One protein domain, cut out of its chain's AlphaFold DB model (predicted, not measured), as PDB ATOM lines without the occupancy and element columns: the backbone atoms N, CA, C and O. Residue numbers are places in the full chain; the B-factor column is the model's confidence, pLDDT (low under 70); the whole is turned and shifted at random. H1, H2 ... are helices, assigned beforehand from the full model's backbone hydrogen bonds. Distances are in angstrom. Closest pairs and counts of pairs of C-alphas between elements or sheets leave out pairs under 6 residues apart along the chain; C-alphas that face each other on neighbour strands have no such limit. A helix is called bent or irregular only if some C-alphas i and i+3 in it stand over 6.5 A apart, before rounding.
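What this domain is: This is residues 34 to 100 of the 100 residues of an uncharacterized protein of Sphingosinithalassobacter sp. zrk23 (UniProt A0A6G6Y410). This is a lopsided helical hairpin: the shorter, kinked helix H1 packs alongside the first part of the very long helix H2, and the rest of H2 sticks out as a single arm. That arm, residues 73 to 100, of which 73 to 98 belong to H2, makes most of the length. The printed part has 67 residues, with two named helices in the order H1, H2 and no named strand; the class is all helix. The whole is extended, with a radius of gyration of the C-alphas of 20.8 A, and spans 69 by 16 by 14 A.

Where its parts are: H1 is residues 34 to 52, 24.8 A from first to last C-alpha, beginning at C-alpha 34 at (-39.540, -16.873, -80.834). It has a kink of 39 degrees near residue 41 and is irregular: C-alphas 39 and 42 are 7.2 A apart. H2 is residues 54 to 98, 64.5 A long, from C-alpha 54 at (-22.953, -4.350, -88.209) to C-alpha 98 at (-58.926, -38.969, -47.355).

How they stand to each other: H1 and H2 form a helical hairpin, joined by a tight link of one residue, Gly 53. They touch, H2 with residues 54 to 72 alone; the closest C-alphas are those of Thr 45 and Ala 57, 4.7 A apart. They run opposite ways at a steep tilt of 36 degrees, only just beyond shallow; the line of H1 is a rough one. The O i to N i+4 pairs within hydrogen-bond range are 13 of 15 in H1 and 40 of 41 in H2.

The domain as a whole: The two C-alphas farthest apart are those of Gly 53 and Arg 100, at 69.0 A. Residues 73 to 100 stand free; the body without them has 39 residues and spans 28 by 14 by 11 A. The printed part has no cut and ends at the chain's last residue. The mean pLDDT of the printed part is 91.2, and residue 100 alone is under 70.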
ATOM      1  N   PRO A  34     -39.357 -18.081 -80.029       93.56
ATOM      2  CA  PRO A  34     -39.540 -16.873 -80.834       93.56
ATOM      3  C   PRO A  34     -39.992 -15.668 -80.002       93.56
ATOM      4  O   PRO A  34     -39.563 -14.556 -80.284       93.56
ATOM      5  N   ILE A  35     -40.799 -15.884 -78.958       94.69
ATOM      6  CA  ILE A  35     -41.245 -14.813 -78.054       94.69
ATOM      7  C   ILE A  35     -40.048 -14.294 -77.251       94.69
ATOM      8  O   ILE A  35     -39.754 -13.106 -77.263       94.69
ATOM      9  N   PHE A  36     -39.311 -15.196 -76.599       93.88
ATOM     10  CA  PHE A  36     -38.147 -14.827 -75.797       93.88
ATOM     11  C   PHE A  36     -37.043 -14.172 -76.639       93.88
ATOM     12  O   PHE A  36     -36.451 -13.172 -76.233       93.88
ATOM     13  N   HIS A  37     -36.760 -14.729 -77.817       96.06
ATOM     14  CA  HIS A  37     -35.759 -14.192 -78.733       96.06
ATOM     15  C   HIS A  37     -36.179 -12.822 -79.260       96.06
ATOM     16  O   HIS A  37     -35.372 -11.903 -79.194       96.06
ATOM     17  N   GLY A  38     -37.432 -12.654 -79.692       93.75
ATOM     18  CA  GLY A  38     -37.946 -11.377 -80.193       93.75
ATOM     19  C   GLY A  38     -37.790 -10.231 -79.191       93.75
ATOM     20  O   GLY A  38     -37.333  -9.158 -79.567       93.75
ATOM     21  N   GLU A  39     -38.061 -10.483 -77.911       94.94
ATOM     22  CA  GLU A  39     -37.949  -9.474 -76.845       94.94
ATOM     23  C   GLU A  39     -36.497  -9.137 -76.452       94.94
ATOM     24  O   GLU A  39     -36.235  -8.101 -75.846       94.94
ATOM     25  N   THR A  40     -35.529 -10.013 -76.748       95.25
ATOM     26  CA  THR A  40     -34.144  -9.881 -76.242       95.25
ATOM     27  C   THR A  40     -33.097  -9.677 -77.333       95.25
ATOM     28  O   THR A  40     -31.975  -9.248 -77.047       95.25
ATOM     29  N   VAL A  41     -33.434  -9.966 -78.591       95.94
ATOM     30  CA  VAL A  41     -32.486  -9.924 -79.708       95.94
ATOM     31  C   VAL A  41     -32.035  -8.509 -80.045       95.94
ATOM     32  O   VAL A  41     -30.873  -8.323 -80.395       95.94
ATOM     33  N   GLU A  42     -32.898  -7.502 -79.903       94.69
ATOM     34  CA  GLU A  42     -32.529  -6.102 -80.154       94.69
ATOM     35  C   GLU A  42     -31.460  -5.616 -79.176       94.69
ATOM     36  O   GLU A  42     -30.488  -4.987 -79.583       94.69
ATOM     37  N   TRP A  43     -31.571  -5.987 -77.899       94.62
ATOM     38  CA  TRP A  43     -30.541  -5.696 -76.903       94.62
ATOM     39  C   TRP A  43     -29.202  -6.361 -77.260       94.62
ATOM     40  O   TRP A  43     -28.159  -5.702 -77.270       94.62
ATOM     41  N   ALA A  44     -29.223  -7.654 -77.603       92.62
ATOM     42  CA  ALA A  44     -28.012  -8.410 -77.915       92.62
ATOM     43  C   ALA A  44     -27.331  -7.916 -79.204       92.62
ATOM     44  O   ALA A  44     -26.112  -7.738 -79.252       92.62
ATOM     45  N   THR A  45     -28.115  -7.686 -80.258       95.69
ATOM     46  CA  THR A  45     -27.604  -7.218 -81.553       95.69
ATOM     47  C   THR A  45     -27.219  -5.743 -81.520       95.69
ATOM     48  O   THR A  45     -26.215  -5.388 -82.133       95.69
ATOM     49  N   GLY A  46     -27.932  -4.912 -80.751       94.56
ATOM     50  CA  GLY A  46     -27.584  -3.514 -80.503       94.56
ATOM     51  C   GLY A  46     -26.213  -3.389 -79.849       94.56
ATOM     52  O   GLY A  46     -25.326  -2.748 -80.408       94.56
ATOM     53  N   TYR A  47     -25.977  -4.128 -78.758       93.81
ATOM     54  CA  TYR A  47     -24.664  -4.159 -78.106       93.81
ATOM     55  C   TYR A  47     -23.542  -4.558 -79.076       93.81
ATOM     56  O   TYR A  47     -22.473  -3.943 -79.082       93.81
ATOM     57  N   MET A  48     -23.775  -5.573 -79.917       94.56
ATOM     58  CA  MET A  48     -22.766  -6.015 -80.880       94.56
ATOM     59  C   MET A  48     -22.524  -5.007 -82.003       94.56
ATOM     60  O   MET A  48     -21.376  -4.823 -82.405       94.56
ATOM     61  N   SER A  49     -23.576  -4.352 -82.489       96.00
ATOM     62  CA  SER A  49     -23.475  -3.306 -83.507       96.00
ATOM     63  C   SER A  49     -22.631  -2.135 -83.003       96.00
ATOM     64  O   SER A  49     -21.705  -1.708 -83.693       96.00
ATOM     65  N   ASP A  50     -22.881  -1.697 -81.766       96.06
ATOM     66  CA  ASP A  50     -22.222  -0.539 -81.157       96.06
ATOM     67  C   ASP A  50     -20.729  -0.770 -80.880       96.06
ATOM     68  O   ASP A  50     -19.929   0.161 -80.970       96.06
ATOM     69  N   HIS A  51     -20.330  -2.008 -80.564       95.81
ATOM     70  CA  HIS A  51     -18.955  -2.320 -80.145       95.81
ATOM     71  C   HIS A  51     -18.113  -3.013 -81.219       95.81
ATOM     72  O   HIS A  51     -16.893  -2.856 -81.242       95.81
ATOM     73  N   TYR A  52     -18.739  -3.798 -82.097       93.62
ATOM     74  CA  TYR A  52     -18.040  -4.667 -83.051       93.62
ATOM     75  C   TYR A  52     -18.471  -4.449 -84.509       93.62
ATOM     76  O   TYR A  52     -17.863  -5.011 -85.426       93.62
ATOM     77  N   GLY A  53     -19.487  -3.612 -84.738       92.06
ATOM     78  CA  GLY A  53     -19.999  -3.259 -86.055       92.06
ATOM     79  C   GLY A  53     -21.092  -4.195 -86.581       92.06
ATOM     80  O   GLY A  53     -21.357  -5.283 -86.068       92.06
ATOM     81  N   TYR A  54     -21.723  -3.758 -87.670       89.00
ATOM     82  CA  TYR A  54     -22.953  -4.350 -88.209       89.00
ATOM     83  C   TYR A  54     -22.828  -5.825 -88.637       89.00
ATOM     84  O   TYR A  54     -23.764  -6.615 -88.497       89.00
ATOM     85  N   TRP A  55     -21.657  -6.227 -89.140       89.75
ATOM     86  CA  TRP A  55     -21.424  -7.612 -89.560       89.75
ATOM     87  C   TRP A  55     -21.479  -8.582 -88.370       89.75
ATOM     88  O   TRP A  55     -22.037  -9.674 -88.495       89.75
ATOM     89  N   LEU A  56     -20.976  -8.166 -87.197       91.81
ATOM     90  CA  LEU A  56     -21.033  -8.978 -85.986       91.81
ATOM     91  C   LEU A  56     -22.450  -9.055 -85.426       91.81
ATOM     92  O   LEU A  56     -22.833 -10.104 -84.924       91.81
ATOM     93  N   ALA A  57     -23.248  -7.992 -85.557       90.88
ATOM     94  CA  ALA A  57     -24.647  -7.995 -85.134       90.88
ATOM     95  C   ALA A  57     -25.471  -9.071 -85.867       90.88
ATOM     96  O   ALA A  57     -26.304  -9.736 -85.254       90.88
ATOM     97  N   SER A  58     -25.181  -9.319 -87.149       91.31
ATOM     98  CA  SER A  58     -25.842 -10.381 -87.927       91.31
ATOM     99  C   SER A  58     -25.487 -11.782 -87.415       91.31
ATOM    100  O   SER A  58     -26.358 -12.639 -87.271       91.31
ATOM    101  N   ILE A  59     -24.212 -12.013 -87.081       93.06
ATOM    102  CA  ILE A  59     -23.765 -13.264 -86.448       93.06
ATOM    103  C   ILE A  59     -24.390 -13.390 -85.052       93.06
ATOM    104  O   ILE A  59     -24.888 -14.453 -84.677       93.06
ATOM    105  N   GLY A  60     -24.420 -12.285 -84.310       92.75
ATOM    106  CA  GLY A  60     -25.016 -12.163 -82.991       92.75
ATOM    107  C   GLY A  60     -26.486 -12.536 -82.957       92.75
ATOM    108  O   GLY A  60     -26.895 -13.268 -82.063       92.75
ATOM    109  N   TRP A  61     -27.260 -12.115 -83.958       93.81
ATOM    110  CA  TRP A  61     -28.673 -12.469 -84.097       93.81
ATOM    111  C   TRP A  61     -28.874 -13.990 -84.107       93.81
ATOM    112  O   TRP A  61     -29.686 -14.523 -83.345       93.81
ATOM    113  N   TYR A  62     -28.084 -14.691 -84.927       92.81
ATOM    114  CA  TYR A  62     -28.158 -16.145 -85.069       92.81
ATOM    115  C   TYR A  62     -27.655 -16.871 -83.820       92.81
ATOM    116  O   TYR A  62     -28.308 -17.788 -83.324       92.81
ATOM    117  N   VAL A  63     -26.517 -16.445 -83.267       94.50
ATOM    118  CA  VAL A  63     -25.984 -17.015 -82.021       94.50
ATOM    119  C   VAL A  63     -26.989 -16.840 -80.882       94.50
ATOM    120  O   VAL A  63     -27.250 -17.785 -80.138       94.50
ATOM    121  N   TRP A  64     -27.614 -15.666 -80.778       96.06
ATOM    122  CA  TRP A  64     -28.622 -15.383 -79.763       96.06
ATOM    123  C   TRP A  64     -29.888 -16.222 -79.945       96.06
ATOM    124  O   TRP A  64     -30.466 -16.673 -78.957       96.06
ATOM    125  N   PHE A  65     -30.288 -16.504 -81.189       93.38
ATOM    126  CA  PHE A  65     -31.390 -17.422 -81.486       93.38
ATOM    127  C   PHE A  65     -31.108 -18.828 -80.953       93.38
ATOM    128  O   PHE A  65     -31.936 -19.407 -80.250       93.38
ATOM    129  N   VAL A  66     -29.910 -19.355 -81.213       94.75
ATOM    130  CA  VAL A  66     -29.499 -20.676 -80.721       94.75
ATOM    131  C   VAL A  66     -29.464 -20.704 -79.190       94.75
ATOM    132  O   VAL A  66     -30.013 -21.623 -78.582       94.75
ATOM    133  N   LEU A  67     -28.884 -19.685 -78.549       95.56
ATOM    134  CA  LEU A  67     -28.852 -19.576 -77.086       95.56
ATOM    135  C   LEU A  67     -30.260 -19.503 -76.480       95.56
ATOM    136  O   LEU A  67     -30.540 -20.182 -75.494       95.56
ATOM    137  N   SER A  68     -31.156 -18.737 -77.102       95.12
ATOM    138  CA  SER A  68     -32.566 -18.629 -76.714       95.12
ATOM    139  C   SER A  68     -33.290 -19.973 -76.813       95.12
ATOM    140  O   SER A  68     -34.035 -20.348 -75.905       95.12
ATOM    141  N   ALA A  69     -33.035 -20.739 -77.876       92.25
ATOM    142  CA  ALA A  69     -33.604 -22.070 -78.056       92.25
ATOM    143  C   ALA A  69     -33.131 -23.047 -76.969       92.25
ATOM    144  O   ALA A  69     -33.938 -23.764 -76.378       92.25
ATOM    145  N   PHE A  70     -31.834 -23.042 -76.642       94.06
ATOM    146  CA  PHE A  70     -31.315 -23.863 -75.546       94.06
ATOM    147  C   PHE A  70     -31.905 -23.452 -74.197       94.06
ATOM    148  O   PHE A  70     -32.336 -24.312 -73.429       94.06
ATOM    149  N   LEU A  71     -31.950 -22.151 -73.908       94.75
ATOM    150  CA  LEU A  71     -32.448 -21.641 -72.635       94.75
ATOM    151  C   LEU A  71     -33.920 -22.002 -72.419       94.75
ATOM    152  O   LEU A  71     -34.280 -22.510 -71.358       94.75
ATOM    153  N   THR A  72     -34.764 -21.792 -73.427       94.75
ATOM    154  CA  THR A  72     -36.190 -22.137 -73.350       94.75
ATOM    155  C   THR A  72     -36.411 -23.645 -73.285       94.75
ATOM    156  O   THR A  72     -37.281 -24.085 -72.537       94.75
ATOM    157  N   TYR A  73     -35.595 -24.454 -73.967       92.31
ATOM    158  CA  TYR A  73     -35.642 -25.911 -73.851       92.31
ATOM    159  C   TYR A  73     -35.297 -26.407 -72.449       92.31
ATOM    160  O   TYR A  73     -36.078 -27.149 -71.853       92.31
ATOM    161  N   PHE A  74     -34.165 -25.981 -71.886       92.06
ATOM    162  CA  PHE A  74     -33.792 -26.383 -70.530       92.06
ATOM    163  C   PHE A  74     -34.763 -25.829 -69.485       92.06
ATOM    164  O   PHE A  74     -35.106 -26.541 -68.543       92.06
ATOM    165  N   GLY A  75     -35.267 -24.606 -69.675       93.38
ATOM    166  CA  GLY A  75     -36.315 -24.025 -68.837       93.38
ATOM    167  C   GLY A  75     -37.602 -24.851 -68.863       93.38
ATOM    168  O   GLY A  75     -38.125 -25.207 -67.808       93.38
ATOM    169  N   ALA A  76     -38.076 -25.231 -70.051       91.81
ATOM    170  CA  ALA A  76     -39.257 -26.075 -70.209       91.81
ATOM    171  C   ALA A  76     -39.045 -27.478 -69.622       91.81
ATOM    172  O   ALA A  76     -39.930 -28.012 -68.954       91.81
ATOM    173  N   LEU A  77     -37.862 -28.066 -69.810       88.94
ATOM    174  CA  LEU A  77     -37.521 -29.372 -69.253       88.94
ATOM    175  C   LEU A  77     -37.521 -29.348 -67.719       88.94
ATOM    176  O   LEU A  77     -38.140 -30.205 -67.089       88.94
ATOM    177  N   LEU A  78     -36.891 -28.339 -67.113       90.31
ATOM    178  CA  LEU A  78     -36.910 -28.140 -65.665       90.31
ATOM    179  C   LEU A  78     -38.332 -27.912 -65.144       90.31
ATOM    180  O   LEU A  78     -38.705 -28.508 -64.135       90.31
ATOM    181  N   ALA A  79     -39.141 -27.111 -65.843       90.94
ATOM    182  CA  ALA A  79     -40.535 -26.875 -65.478       90.94
ATOM    183  C   ALA A  79     -41.361 -28.171 -65.497       90.94
ATOM    184  O   ALA A  79     -42.114 -28.432 -64.559       90.94
ATOM    185  N   MET A  80     -41.178 -29.022 -66.510       87.94
ATOM    186  CA  MET A  80     -41.865 -30.314 -66.600       87.94
ATOM    187  C   MET A  80     -41.449 -31.268 -65.478       87.94
ATOM    188  O   MET A  80     -42.303 -31.928 -64.886       87.94
ATOM    189  N   ILE A  81     -40.157 -31.321 -65.147       87.19
ATOM    190  CA  ILE A  81     -39.657 -32.125 -64.025       87.19
ATOM    191  C   ILE A  81     -40.243 -31.606 -62.704       87.19
ATOM    192  O   ILE A  81     -40.785 -32.383 -61.919       87.19
ATOM    193  N   ALA A  82     -40.195 -30.293 -62.468       88.00
ATOM    194  CA  ALA A  82     -40.745 -29.673 -61.266       88.00
ATOM    195  C   ALA A  82     -42.253 -29.935 -61.119       88.00
ATOM    196  O   ALA A  82     -42.716 -30.273 -60.028       88.00
ATOM    197  N   LEU A  83     -43.008 -29.855 -62.220       89.31
ATOM    198  CA  LEU A  83     -44.438 -30.153 -62.245       89.31
ATOM    199  C   LEU A  83     -44.722 -31.603 -61.831       89.31
ATOM    200  O   LEU A  83     -45.626 -31.841 -61.033       89.31
ATOM    201  N   GLN A  84     -43.937 -32.570 -62.313       86.12
ATOM    202  CA  GLN A  84     -44.092 -33.973 -61.911       86.12
ATOM    203  C   GLN A  84     -43.890 -34.156 -60.404       86.12
ATOM    204  O   GLN A  84     -44.707 -34.805 -59.750       86.12
ATOM    205  N   TYR A  85     -42.846 -33.550 -59.830       86.19
ATOM    206  CA  TYR A  85     -42.622 -33.599 -58.383       86.19
ATOM    207  C   TYR A  85     -43.766 -32.945 -57.603       86.19
ATOM    208  O   TYR A  85     -44.232 -33.514 -56.614       86.19
ATOM    209  N   ALA A  86     -44.255 -31.791 -58.061       88.12
ATOM    210  CA  ALA A  86     -45.375 -31.100 -57.434       88.12
ATOM    211  C   ALA A  86     -46.641 -31.972 -57.417       88.12
ATOM    212  O   ALA A  86     -47.269 -32.111 -56.369       88.12
ATOM    213  N   LEU A  87     -46.971 -32.630 -58.532       88.50
ATOM    214  CA  LEU A  87     -48.122 -33.534 -58.626       88.50
ATOM    215  C   LEU A  87     -48.014 -34.717 -57.656       88.50
ATOM    216  O   LEU A  87     -48.997 -35.061 -57.001       88.50
ATOM    217  N   VAL A  88     -46.825 -35.312 -57.504       86.81
ATOM    218  CA  VAL A  88     -46.598 -36.412 -56.549       86.81
ATOM    219  C   VAL A  88     -46.812 -35.951 -55.107       86.81
ATOM    220  O   VAL A  88     -47.451 -36.651 -54.318       86.81
ATOM    221  N   VAL A  89     -46.297 -34.773 -54.745       88.69
ATOM    222  CA  VAL A  89     -46.476 -34.203 -53.399       88.69
ATOM    223  C   VAL A  89     -47.952 -33.906 -53.128       88.69
ATOM    224  O   VAL A  89     -48.464 -34.258 -52.066       88.69
ATOM    225  N   LEU A  90     -48.650 -33.324 -54.103       91.00
ATOM    226  CA  LEU A  90     -50.058 -32.947 -53.994       91.00
ATOM    227  C   LEU A  90     -50.963 -34.183 -53.871       91.00
ATOM    228  O   LEU A  90     -51.850 -34.221 -53.021       91.00
ATOM    229  N   TRP A  91     -50.671 -35.242 -54.631       89.88
ATOM    230  CA  TRP A  91     -51.353 -36.533 -54.513       89.88
ATOM    231  C   TRP A  91     -51.164 -37.172 -53.133       89.88
ATOM    232  O   TRP A  91     -52.125 -37.635 -52.517       89.88
ATOM    233  N   ARG A  92     -49.932 -37.165 -52.605       85.00
ATOM    234  CA  ARG A  92     -49.647 -37.662 -51.248       85.00
ATOM    235  C   ARG A  92     -50.425 -36.889 -50.192       85.00
ATOM    236  O   ARG A  92     -50.987 -37.502 -49.291       85.00
ATOM    237  N   PHE A  93     -50.478 -35.566 -50.316       88.69
ATOM    238  CA  PHE A  93     -51.251 -34.722 -49.414       88.69
ATOM    239  C   PHE A  93     -52.750 -35.049 -49.470       88.69
ATOM    240  O   PHE A  93     -53.383 -35.217 -48.431       88.69
ATOM    241  N   PHE A  94     -53.304 -35.232 -50.670       91.19
ATOM    242  CA  PHE A  94     -54.705 -35.608 -50.858       91.19
ATOM    243  C   PHE A  94     -55.045 -36.978 -50.246       91.19
ATOM    244  O   PHE A  94     -56.048 -37.106 -49.547       91.19
ATOM    245  N   MET A  95     -54.188 -37.991 -50.425       88.81
ATOM    246  CA  MET A  95     -54.399 -39.304 -49.798       88.81
ATOM    247  C   MET A  95     -54.373 -39.237 -48.265       88.81
ATOM    248  O   MET A  95     -55.149 -39.932 -47.615       88.81
ATOM    249  N   LEU A  96     -53.527 -38.385 -47.677       89.62
ATOM    250  CA  LEU A  96     -53.499 -38.178 -46.224       89.62
ATOM    251  C   LEU A  96     -54.773 -37.501 -45.695       89.62
ATOM    252  O   LEU A  96     -55.153 -37.747 -44.553       89.62
ATOM    253  N   LEU A  97     -55.428 -36.667 -46.505       88.94
ATOM    254  CA  LEU A  97     -56.706 -36.044 -46.151       88.94
ATOM    255  C   LEU A  97     -57.881 -37.026 -46.228       88.94
ATOM    256  O   LEU A  97     -58.765 -36.950 -45.386       88.94
ATOM    257  N   LEU A  98     -57.883 -37.942 -47.201       86.94
ATOM    258  CA  LEU A  98     -58.926 -38.969 -47.355       86.94
ATOM    259  C   LEU A  98     -58.789 -40.151 -46.385       86.94
ATOM    260  O   LEU A  98     -59.757 -40.868 -46.158       86.94
ATOM    261  N   GLY A  99     -57.586 -40.396 -45.861       74.56
ATOM    262  CA  GLY A  99     -57.317 -41.466 -44.894       74.56
ATOM    263  C   GLY A  99     -57.640 -41.110 -43.437       74.56
ATOM    264  O   GLY A  99     -57.292 -41.886 -42.548       74.56
ATOM    265  N   ARG A 100     -58.236 -39.940 -43.192       54.84
ATOM    266  CA  ARG A 100     -58.778 -39.502 -41.900       54.84
ATOM    267  C   ARG A 100     -60.295 -39.583 -41.919       54.84
ATOM    268  O   ARG A 100     -60.844 -39.912 -40.848       54.84
TER     269      ARG A 100